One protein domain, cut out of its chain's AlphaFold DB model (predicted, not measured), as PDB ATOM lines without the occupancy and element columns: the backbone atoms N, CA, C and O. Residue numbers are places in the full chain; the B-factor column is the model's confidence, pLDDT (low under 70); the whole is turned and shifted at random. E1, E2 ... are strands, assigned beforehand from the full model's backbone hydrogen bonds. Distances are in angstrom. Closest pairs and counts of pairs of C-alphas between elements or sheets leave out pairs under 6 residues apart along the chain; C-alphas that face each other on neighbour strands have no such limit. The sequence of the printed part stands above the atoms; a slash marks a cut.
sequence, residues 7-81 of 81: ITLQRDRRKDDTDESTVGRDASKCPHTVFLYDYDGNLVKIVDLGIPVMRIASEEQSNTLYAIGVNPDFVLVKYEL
ATOM      1  N   ILE A   7      10.573  38.443 -20.511       97.69
ATOM      2  CA  ILE A   7      10.583  38.793 -19.087       97.69
ATOM      3  C   ILE A   7      10.788  37.524 -18.272       97.69
ATOM      4  O   ILE A   7      10.012  36.574 -18.385       97.69
ATOM      5  N   THR A   8      11.809  37.521 -17.422       97.31
ATOM      6  CA  THR A   8      12.095  36.394 -16.528       97.31
ATOM      7  C   THR A   8      12.169  36.866 -15.085       97.31
ATOM      8  O   THR A   8      12.749  37.909 -14.788       97.31
ATOM      9  N   LEU A   9      11.576  36.095 -14.177       97.00
ATOM     10  CA  LEU A   9      11.729  36.297 -12.741       97.00
ATOM     11  C   LEU A   9      13.068  35.684 -12.319       97.00
ATOM     12  O   LEU A   9      13.256  34.475 -12.447       97.00
ATOM     13  N   GLN A  10      13.996  36.513 -11.848       95.44
ATOM     14  CA  GLN A  10      15.343  36.092 -11.454       95.44
ATOM     15  C   GLN A  10      15.791  36.847 -10.204       95.44
ATOM     16  O   GLN A  10      15.242  37.894  -9.877       95.44
ATOM     17  N   ARG A  11      16.812  36.330  -9.516       95.00
ATOM     18  CA  ARG A  11      17.495  37.031  -8.422       95.00
ATOM     19  C   ARG A  11      18.708  37.783  -8.950       95.00
ATOM     20  O   ARG A  11      19.629  37.165  -9.484       95.00
ATOM     21  N   ASP A  12      18.750  39.095  -8.737       95.50
ATOM     22  CA  ASP A  12      19.993  39.854  -8.885       95.50
ATOM     23  C   ASP A  12      20.948  39.528  -7.725       95.50
ATOM     24  O   ASP A  12      20.891  40.138  -6.660       95.50
ATOM     25  N   ARG A  13      21.862  38.577  -7.951       93.56
ATOM     26  CA  ARG A  13      22.844  38.104  -6.954       93.56
ATOM     27  C   ARG A  13      23.798  39.176  -6.433       93.56
ATOM     28  O   ARG A  13      24.500  38.938  -5.458       93.56
ATOM     29  N   ARG A  14      23.855  40.348  -7.071       92.69
ATOM     30  CA  ARG A  14      24.634  41.484  -6.557       92.69
ATOM     31  C   ARG A  14      23.927  42.196  -5.403       92.69
ATOM     32  O   ARG A  14      24.584  42.939  -4.679       92.69
ATOM     33  N   LYS A  15      22.610  42.012  -5.271       90.75
ATOM     34  CA  LYS A  15      21.749  42.680  -4.285       90.75
ATOM     35  C   LYS A  15      21.039  41.706  -3.347       90.75
ATOM     36  O   LYS A  15      20.774  42.075  -2.211       90.75
ATOM     37  N   ASP A  16      20.741  40.501  -3.822       92.19
ATOM     38  CA  ASP A  16      20.090  39.431  -3.066       92.19
ATOM     39  C   ASP A  16      20.984  38.178  -3.072       92.19
ATOM     40  O   ASP A  16      21.085  37.464  -4.075       92.19
ATOM     41  N   ASP A  17      21.654  37.924  -1.946       93.25
ATOM     42  CA  ASP A  17      22.548  36.784  -1.721       93.25
ATOM     43  C   ASP A  17      21.841  35.569  -1.093       93.25
ATOM     44  O   ASP A  17      22.503  34.618  -0.680       93.25
ATOM     45  N   THR A  18      20.502  35.564  -1.065       93.81
ATOM     46  CA  THR A  18      19.696  34.482  -0.487       93.81
ATOM     47  C   THR A  18      20.118  33.108  -1.017       93.81
ATOM     48  O   THR A  18      20.081  32.852  -2.222       93.81
ATOM     49  N   ASP A  19      20.452  32.195  -0.103       92.88
ATOM     50  CA  ASP A  19      20.681  30.781  -0.401       92.88
ATOM     51  C   ASP A  19      19.340  30.050  -0.540       92.88
ATOM     52  O   ASP A  19      18.675  29.727   0.451       92.88
ATOM     53  N   GLU A  20      18.928  29.761  -1.773       90.62
ATOM     54  CA  GLU A  20      17.643  29.124  -2.057       90.62
ATOM     55  C   GLU A  20      17.524  27.693  -1.519       90.62
ATOM     56  O   GLU A  20      16.410  27.184  -1.397       90.62
ATOM     57  N   SER A  21      18.629  27.038  -1.146       91.75
ATOM     58  CA  SER A  21      18.566  25.724  -0.495       91.75
ATOM     59  C   SER A  21      18.025  25.802   0.940       91.75
ATOM     60  O   SER A  21      17.558  24.799   1.482       91.75
ATOM     61  N   THR A  22      18.023  27.002   1.535       93.12
ATOM     62  CA  THR A  22      17.626  27.241   2.933       93.12
ATOM     63  C   THR A  22      16.206  27.795   3.090       93.12
ATOM     64  O   THR A  22      15.640  27.722   4.179       93.12
ATOM     65  N   VAL A  23      15.600  28.333   2.022       90.12
ATOM     66  CA  VAL A  23      14.341  29.109   2.114       90.12
ATOM     67  C   VAL A  23      13.069  28.259   2.156       90.12
ATOM     68  O   VAL A  23      12.019  28.723   2.600       90.12
ATOM     69  N   GLY A  24      13.125  27.012   1.680       89.62
ATOM     70  CA  GLY A  24      11.964  26.122   1.639       89.62
ATOM     71  C   GLY A  24      10.770  26.724   0.882       89.62
ATOM     72  O   GLY A  24      10.860  27.005  -0.310       89.62
ATOM     73  N   ARG A  25       9.628  26.878   1.568       88.50
ATOM     74  CA  ARG A  25       8.379  27.447   1.016       88.50
ATOM     75  C   ARG A  25       8.067  28.851   1.551       88.50
ATOM     76  O   ARG A  25       6.910  29.264   1.521       88.50
ATOM     77  N   ASP A  26       9.066  29.561   2.068       92.19
ATOM     78  CA  ASP A  26       8.888  30.931   2.543       92.19
ATOM     79  C   ASP A  26       8.707  31.894   1.358       92.19
ATOM     80  O   ASP A  26       9.655  32.259   0.662       92.19
ATOM     81  N   ALA A  27       7.461  32.310   1.129       91.00
ATOM     82  CA  ALA A  27       7.106  33.193   0.028       91.00
ATOM     83  C   ALA A  27       7.698  34.609   0.189       91.00
ATOM     84  O   ALA A  27       7.907  35.303  -0.805       91.00
ATOM     85  N   SER A  28       8.041  35.027   1.417       91.94
ATOM     86  CA  SER A  28       8.721  36.308   1.660       91.94
ATOM     87  C   SER A  28      10.158  36.323   1.129       91.94
ATOM     88  O   SER A  28      10.738  37.386   0.922       91.94
ATOM     89  N   LYS A  29      10.724  35.138   0.870       93.56
ATOM     90  CA  LYS A  29      12.063  34.947   0.312       93.56
ATOM     91  C   LYS A  29      12.050  34.731  -1.195       93.56
ATOM     92  O   LYS A  29      13.096  34.415  -1.759       93.56
ATOM     93  N   CYS A  30      10.915  34.864  -1.881       94.44
ATOM     94  CA  CYS A  30      10.885  34.822  -3.343       94.44
ATOM     95  C   CYS A  30      11.717  35.963  -3.966       94.44
ATOM     96  O   CYS A  30      11.942  36.983  -3.311       94.44
ATOM     97  N   PRO A  31      12.183  35.820  -5.221       95.44
ATOM     98  CA  PRO A  31      12.846  36.910  -5.928       95.44
ATOM     99  C   PRO A  31      11.939  38.137  -6.030       95.44
ATOM    100  O   PRO A  31      10.722  38.003  -6.155       95.44
ATOM    101  N   HIS A  32      12.533  39.325  -6.043       95.94
ATOM    102  CA  HIS A  32      11.814  40.593  -6.208       95.94
ATOM    103  C   HIS A  32      12.228  41.347  -7.482       95.94
ATOM    104  O   HIS A  32      11.751  42.447  -7.739       95.94
ATOM    105  N   THR A  33      13.093  40.751  -8.309       97.69
ATOM    106  CA  THR A  33      13.591  41.353  -9.551       97.69
ATOM    107  C   THR A  33      13.131  40.597 -10.793       97.69
ATOM    108  O   THR A  33      13.016  39.371 -10.795       97.69
ATOM    109  N   VAL A  34      12.921  41.323 -11.889       97.75
ATOM    110  CA  VAL A  34      12.736  40.753 -13.228       97.75
ATOM    111  C   VAL A  34      13.827  41.230 -14.170       97.75
ATOM    112  O   VAL A  34      14.286  42.371 -14.100       97.75
ATOM    113  N   PHE A  35      14.261  40.330 -15.042       98.12
ATOM    114  CA  PHE A  35      15.275  40.591 -16.051       98.12
ATOM    115  C   PHE A  35      14.568  40.669 -17.401       98.12
ATOM    116  O   PHE A  35      13.830  39.747 -17.771       98.12
ATOM    117  N   LEU A  36      14.774  41.789 -18.091       97.75
ATOM    118  CA  LEU A  36      14.211  42.085 -19.401       97.75
ATOM    119  C   LEU A  36      15.282  41.826 -20.449       97.75
ATOM    120  O   LEU A  36      16.321  42.491 -20.448       97.75
ATOM    121  N   TYR A  37      15.014  40.874 -21.329       98.00
ATOM    122  CA  TYR A  37      15.847  40.598 -22.486       98.00
ATOM    123  C   TYR A  37      15.128  41.045 -23.750       98.00
ATOM    124  O   TYR A  37      13.899  40.969 -23.819       98.00
ATOM    125  N   ASP A  38      15.884  41.490 -24.745       97.19
ATOM    126  CA  ASP A  38      15.354  41.590 -26.100       97.19
ATOM    127  C   ASP A  38      15.146  40.184 -26.700       97.19
ATOM    128  O   ASP A  38      15.496  39.159 -26.105       97.19
ATOM    129  N   TYR A  39      14.545  40.128 -27.887       96.56
ATOM    130  CA  TYR A  39      14.269  38.866 -28.580       96.56
ATOM    131  C   TYR A  39      15.512  38.192 -29.183       96.56
ATOM    132  O   TYR A  39      15.431  37.022 -29.558       96.56
ATOM    133  N   ASP A  40      16.652  38.884 -29.211       97.94
ATOM    134  CA  ASP A  40      17.954  38.320 -29.579       97.94
ATOM    135  C   ASP A  40      18.673  37.695 -28.363       97.94
ATOM    136  O   ASP A  40      19.710  37.046 -28.507       97.94
ATOM    137  N   GLY A  41      18.106  37.844 -27.160       96.44
ATOM    138  CA  GLY A  41      18.618  37.276 -25.914       96.44
ATOM    139  C   GLY A  41      19.584  38.186 -25.152       96.44
ATOM    140  O   GLY A  41      20.194  37.736 -24.178       96.44
ATOM    141  N   ASN A  42      19.728  39.456 -25.539       98.19
ATOM    142  CA  ASN A  42      20.567  40.407 -24.815       98.19
ATOM    143  C   ASN A  42      19.825  40.958 -23.598       98.19
ATOM    144  O   ASN A  42      18.660  41.342 -23.682       98.19
ATOM    145  N   LEU A  43      20.513  41.046 -22.457       97.75
ATOM    146  CA  LEU A  43      19.962  41.677 -21.259       97.75
ATOM    147  C   LEU A  43      19.859  43.193 -21.472       97.75
ATOM    148  O   LEU A  43      20.874  43.879 -21.561       97.75
ATOM    149  N   VAL A  44      18.633  43.712 -21.489       97.69
ATOM    150  CA  VAL A  44      18.341  45.140 -21.666       97.69
ATOM    151  C   VAL A  44      18.303  45.855 -20.319       97.69
ATOM    152  O   VAL A  44      18.876  46.934 -20.163       97.69
ATOM    153  N   LYS A  45      17.612  45.273 -19.330       96.56
ATOM    154  CA  LYS A  45      17.380  45.921 -18.032       96.56
ATOM    155  C   LYS A  45      17.061  44.913 -16.931       96.56
ATOM    156  O   LYS A  45      16.422  43.895 -17.173       96.56
ATOM    157  N   ILE A  46      17.450  45.246 -15.702       97.62
ATOM    158  CA  ILE A  46      16.991  44.577 -14.479       97.62
ATOM    159  C   ILE A  46      16.064  45.549 -13.748       97.62
ATOM    160  O   ILE A  46      16.435  46.702 -13.515       97.62
ATOM    161  N   VAL A  47      14.860  45.098 -13.407       97.06
ATOM    162  CA  VAL A  47      13.849  45.892 -12.701       97.06
ATOM    163  C   VAL A  47      13.577  45.260 -11.347       97.06
ATOM    164  O   VAL A  47      13.301  44.067 -11.260       97.06
ATOM    165  N   ASP A  48      13.651  46.069 -10.296       96.38
ATOM    166  CA  ASP A  48      13.207  45.701  -8.956       96.38
ATOM    167  C   ASP A  48      11.719  46.038  -8.814       96.38
ATOM    168  O   ASP A  48      11.314  47.176  -9.051       96.38
ATOM    169  N   LEU A  49      10.911  45.038  -8.474       95.44
ATOM    170  CA  LEU A  49       9.466  45.159  -8.303       95.44
ATOM    171  C   LEU A  49       9.086  45.592  -6.876       95.44
ATOM    172  O   LEU A  49       7.921  45.873  -6.608       95.44
ATOM    173  N   GLY A  50      10.051  45.654  -5.953       93.88
ATOM    174  CA  GLY A  50       9.879  46.152  -4.588       93.88
ATOM    175  C   GLY A  50       9.181  45.192  -3.621       93.88
ATOM    176  O   GLY A  50       9.144  45.471  -2.425       93.88
ATOM    177  N   ILE A  51       8.655  44.062  -4.105       94.75
ATOM    178  CA  ILE A  51       8.045  43.003  -3.291       94.75
ATOM    179  C   ILE A  51       8.474  41.615  -3.792       94.75
ATOM    180  O   ILE A  51       8.743  41.463  -4.985       94.75
ATOM    181  N   PRO A  52       8.494  40.582  -2.930       95.94
ATOM    182  CA  PRO A  52       8.698  39.204  -3.365       95.94
ATOM    183  C   PRO A  52       7.604  38.778  -4.348       95.94
ATOM    184  O   PRO A  52       6.415  38.974  -4.088       95.94
ATOM    185  N   VAL A  53       8.001  38.179  -5.470       96.69
ATOM    186  CA  VAL A  53       7.108  37.748  -6.548       96.69
ATOM    187  C   VAL A  53       7.207  36.244  -6.745       96.69
ATOM    188  O   VAL A  53       8.285  35.685  -6.913       96.69
ATOM    189  N   MET A  54       6.054  35.579  -6.763       94.31
ATOM    190  CA  MET A  54       5.960  34.132  -6.967       94.31
ATOM    191  C   MET A  54       5.740  33.754  -8.428       94.31
ATOM    192  O   MET A  54       6.245  32.737  -8.901       94.31
ATOM    193  N   ARG A  55       4.918  34.530  -9.138       95.31
ATOM    194  CA  ARG A  55       4.555  34.267 -10.532       95.31
ATOM    195  C   ARG A  55       4.421  35.561 -11.296       95.31
ATOM    196  O   ARG A  55       3.969  36.560 -10.744       95.31
ATOM    197  N   ILE A  56       4.747  35.482 -12.576       97.31
ATOM    198  CA  ILE A  56       4.588  36.566 -13.532       97.31
ATOM    199  C   ILE A  56       3.829  36.081 -14.764       97.31
ATOM    200  O   ILE A  56       3.930  34.916 -15.152       97.31
ATOM    201  N   ALA A  57       3.086  36.990 -15.377       97.06
ATOM    202  CA  ALA A  57       2.486  36.840 -16.690       97.06
ATOM    203  C   ALA A  57       2.564  38.187 -17.408       97.06
ATOM    204  O   ALA A  57       2.452  39.234 -16.780       97.06
ATOM    205  N   SER A  58       2.758  38.169 -18.719       95.44
ATOM    206  CA  SER A  58       2.844  39.385 -19.523       95.44
ATOM    207  C   SER A  58       1.820  39.342 -20.640       95.44
ATOM    208  O   SER A  58       1.469  38.263 -21.120       95.44
ATOM    209  N   GLU A  59       1.384  40.511 -21.075       93.31
ATOM    210  CA  GLU A  59       0.519  40.654 -22.239       93.31
ATOM    211  C   GLU A  59       1.359  40.824 -23.509       93.31
ATOM    212  O   GLU A  59       2.322  41.578 -23.510       93.31
ATOM    213  N   GLU A  60       1.015  40.135 -24.597       91.19
ATOM    214  CA  GLU A  60       1.854  40.102 -25.808       91.19
ATOM    215  C   GLU A  60       1.861  41.417 -26.599       91.19
ATOM    216  O   GLU A  60       2.817  41.710 -27.308       91.19
ATOM    217  N   GLN A  61       0.798  42.216 -26.493       93.19
ATOM    218  CA  GLN A  61       0.633  43.448 -27.275       93.19
ATOM    219  C   GLN A  61       1.123  44.701 -26.534       93.19
ATOM    220  O   GLN A  61       1.150  45.789 -27.113       93.19
ATOM    221  N   SER A  62       1.523  44.560 -25.268       94.81
ATOM    222  CA  SER A  62       2.019  45.642 -24.417       94.81
ATOM    223  C   SER A  62       3.266  45.192 -23.641       94.81
ATOM    224  O   SER A  62       3.669  44.035 -23.716       94.81
ATOM    225  N   ASN A  63       3.890  46.098 -22.885       94.75
ATOM    226  CA  ASN A  63       4.919  45.740 -21.897       94.75
ATOM    227  C   ASN A  63       4.325  45.662 -20.484       94.75
ATOM    228  O   ASN A  63       5.019  45.852 -19.485       94.75
ATOM    229  N   THR A  64       3.026  45.364 -20.399       97.00
ATOM    230  CA  THR A  64       2.359  45.145 -19.121       97.00
ATOM    231  C   THR A  64       2.821  43.823 -18.516       97.00
ATOM    232  O   THR A  64       2.695  42.757 -19.130       97.00
ATOM    233  N   LEU A  65       3.273  43.887 -17.266       97.44
ATOM    234  CA  LEU A  65       3.576  42.732 -16.432       97.44
ATOM    235  C   LEU A  65       2.549  42.617 -15.305       97.44
ATOM    236  O   LEU A  65       2.381  43.531 -14.500       97.44
ATOM    237  N   TYR A  66       1.919  41.457 -15.203       97.38
ATOM    238  CA  TYR A  66       1.117  41.050 -14.058       97.38
ATOM    239  C   TYR A  66       1.940  40.125 -13.166       97.38
ATOM    240  O   TYR A  66       2.611  39.215 -13.656       97.38
ATOM    241  N   ALA A  67       1.872  40.328 -11.854       97.06
ATOM    242  CA  ALA A  67       2.618  39.543 -10.882       97.06
ATOM    243  C   ALA A  67       1.746  39.140  -9.691       97.06
ATOM    244  O   ALA A  67       0.937  39.933  -9.211       97.06
ATOM    245  N   ILE A  68       1.956  37.924  -9.187       97.06
ATOM    246  CA  ILE A  68       1.479  37.514  -7.862       97.06
ATOM    247  C   ILE A  68       2.612  37.790  -6.877       97.06
ATOM    248  O   ILE A  68       3.615  37.068  -6.874       97.06
ATOM    249  N   GLY A  69       2.455  38.847  -6.088       95.25
ATOM    250  CA  GLY A  69       3.399  39.263  -5.056       95.25
ATOM    251  C   GLY A  69       2.965  38.857  -3.649       95.25
ATOM    252  O   GLY A  69       1.839  38.402  -3.446       95.25
ATOM    253  N   VAL A  70       3.859  39.040  -2.680       93.31
ATOM    254  CA  VAL A  70       3.621  38.760  -1.256       93.31
ATOM    255  C   VAL A  70       3.749  40.054  -0.461       93.31
ATOM    256  O   VAL A  70       4.832  40.634  -0.412       93.31
ATOM    257  N   ASN A  71       2.652  40.516   0.146       82.12
ATOM    258  CA  ASN A  71       2.640  41.691   1.015       82.12
ATOM    259  C   ASN A  71       1.353  41.785   1.865       82.12
ATOM    260  O   ASN A  71       0.320  42.219   1.355       82.12
ATOM    261  N   PRO A  72       1.409  41.546   3.187       81.25
ATOM    262  CA  PRO A  72       1.681  40.266   3.866       81.25
ATOM    263  C   PRO A  72       0.872  39.056   3.349       81.25
ATOM    264  O   PRO A  72       1.283  37.921   3.577       81.25
ATOM    265  N   ASP A  73      -0.223  39.287   2.623       89.50
ATOM    266  CA  ASP A  73      -0.976  38.265   1.886       89.50
ATOM    267  C   ASP A  73      -0.591  38.262   0.394       89.50
ATOM    268  O   ASP A  73       0.206  39.084  -0.067       89.50
ATOM    269  N   PHE A  74      -1.153  37.337  -0.392       93.19
ATOM    270  CA  PHE A  74      -0.957  37.338  -1.844       93.19
ATOM    271  C   PHE A  74      -1.704  38.492  -2.511       93.19
ATOM    272  O   PHE A  74      -2.912  38.657  -2.329       93.19
ATOM    273  N   VAL A  75      -0.993  39.244  -3.350       95.12
ATOM    274  CA  VAL A  75      -1.529  40.394  -4.087       95.12
ATOM    275  C   VAL A  75      -1.305  40.242  -5.586       95.12
ATOM    276  O   VAL A  75      -0.259  39.760  -6.021       95.12
ATOM    277  N   LEU A  76      -2.281  40.676  -6.386       96.50
ATOM    278  CA  LEU A  76      -2.111  40.844  -7.828       96.50
ATOM    279  C   LEU A  76      -1.633  42.272  -8.098       96.50
ATOM    280  O   LEU A  76      -2.318  43.230  -7.746       96.50
ATOM    281  N   VAL A  77      -0.474  42.408  -8.737       95.81
ATOM    282  CA  VAL A  77       0.126  43.707  -9.067       95.81
ATOM    283  C   VAL A  77       0.304  43.824 -10.572       95.81
ATOM    284  O   VAL A  77       0.618  42.842 -11.246       95.81
ATOM    285  N   LYS A  78       0.103  45.036 -11.090       96.38
ATOM    286  CA  LYS A  78       0.346  45.404 -12.483       96.38
ATOM    287  C   LYS A  78       1.521  46.382 -12.544       96.38
ATOM    288  O   LYS A  78       1.518  47.372 -11.817       96.38
ATOM    289  N   TYR A  79       2.474  46.124 -13.431       95.38
ATOM    290  CA  TYR A  79       3.597  47.004 -13.744       95.38
ATOM    291  C   TYR A  79       3.585  47.359 -15.232       95.38
ATOM    292  O   TYR A  79       3.243  46.522 -16.066       95.38
ATOM    293  N   GLU A  80       3.998  48.583 -15.545       94.19
ATOM    294  CA  GLU A  80       4.326  49.023 -16.903       94.19
ATOM    295  C   GLU A  80       5.856  49.078 -17.000       94.19
ATOM    296  O   GLU A  80       6.490  49.771 -16.196       94.19
ATOM    297  N   LEU A  81       6.442  48.291 -17.909       89.75
ATOM    298  CA  LEU A  81       7.893  48.085 -18.014       89.75
ATOM    299  C   LEU A  81       8.547  48.868 -19.154       89.75
ATOM    300  O   LEU A  81       7.941  48.952 -20.248       89.75
TER     301      LEU A  81
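AT A GLANCE: This is residues 7 to 81 of the 81 residues of an uncharacterized protein of Bacteroides sp. AF25-17LB (UniProt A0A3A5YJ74). Two small three-stranded antiparallel sheets make an open V: E1 and E4 come together at its narrow side, and E3 and E6 are at the wide side. A long loop, residues 11 to 32, runs out from E1 and returns to E2, and its residues 21 to 26 stick out. The 75 printed residues have no named helix and six named strands, E1 to E6 along the chain, with orders E1 - E2 - E3 and E4 - E5 - E6. The class is all strand, with 37 of the 75 in named strands, under half; the whole is compact, radius of gyration of the C-alphas 12.7 A, spanning 35 by 26 by 16 A.

IN THESE COORDINATES: E1, residues 7 to 10, begins at C-alpha 7 (10.583, 38.793, -19.087). E2 is residues 33 to 37, E3 43 to 48 and E4 53 to 58. E5, residues 64 to 71, is 20.4 A long and bends by 56 degrees at residue 68. E6, residues 73 to 80, is 22.3 A long and ends at C-alpha 80 (4.326, 49.023, -16.903).

HOW THE PARTS SIT: E1, E2 and E3 form a meander, each strand the antiparallel neighbour of the one before. In the hairpin E1 and E2, N 8 and O 35 are within hydrogen-bond range at 3.0 A; in the hairpin E2 and E3, N 34 and O 47 at 2.8 A. E4, E5 and E6 form a second meander, only just strongly twisted, with C-alphas up to 4.3 A off its best plane. There N 54 and O 68 are 2.9 A apart in the hairpin E4 and E5, and N 67 and O 77 2.9 A in the hairpin E5 and E6. The closest C-alphas of E1 and E4, Leu 9 and Ile 56, are 7.2 A apart. E2 and E4 are only just apart, closest 8.0 A; E3 and E6 are apart.

THE WHOLE: The C-alphas farthest apart, of Thr 22 and Gln 61, are 38.3 A apart. The printed part has no cut, the link E1 to E2 is long, and no printed residue is under 70 in pLDDT.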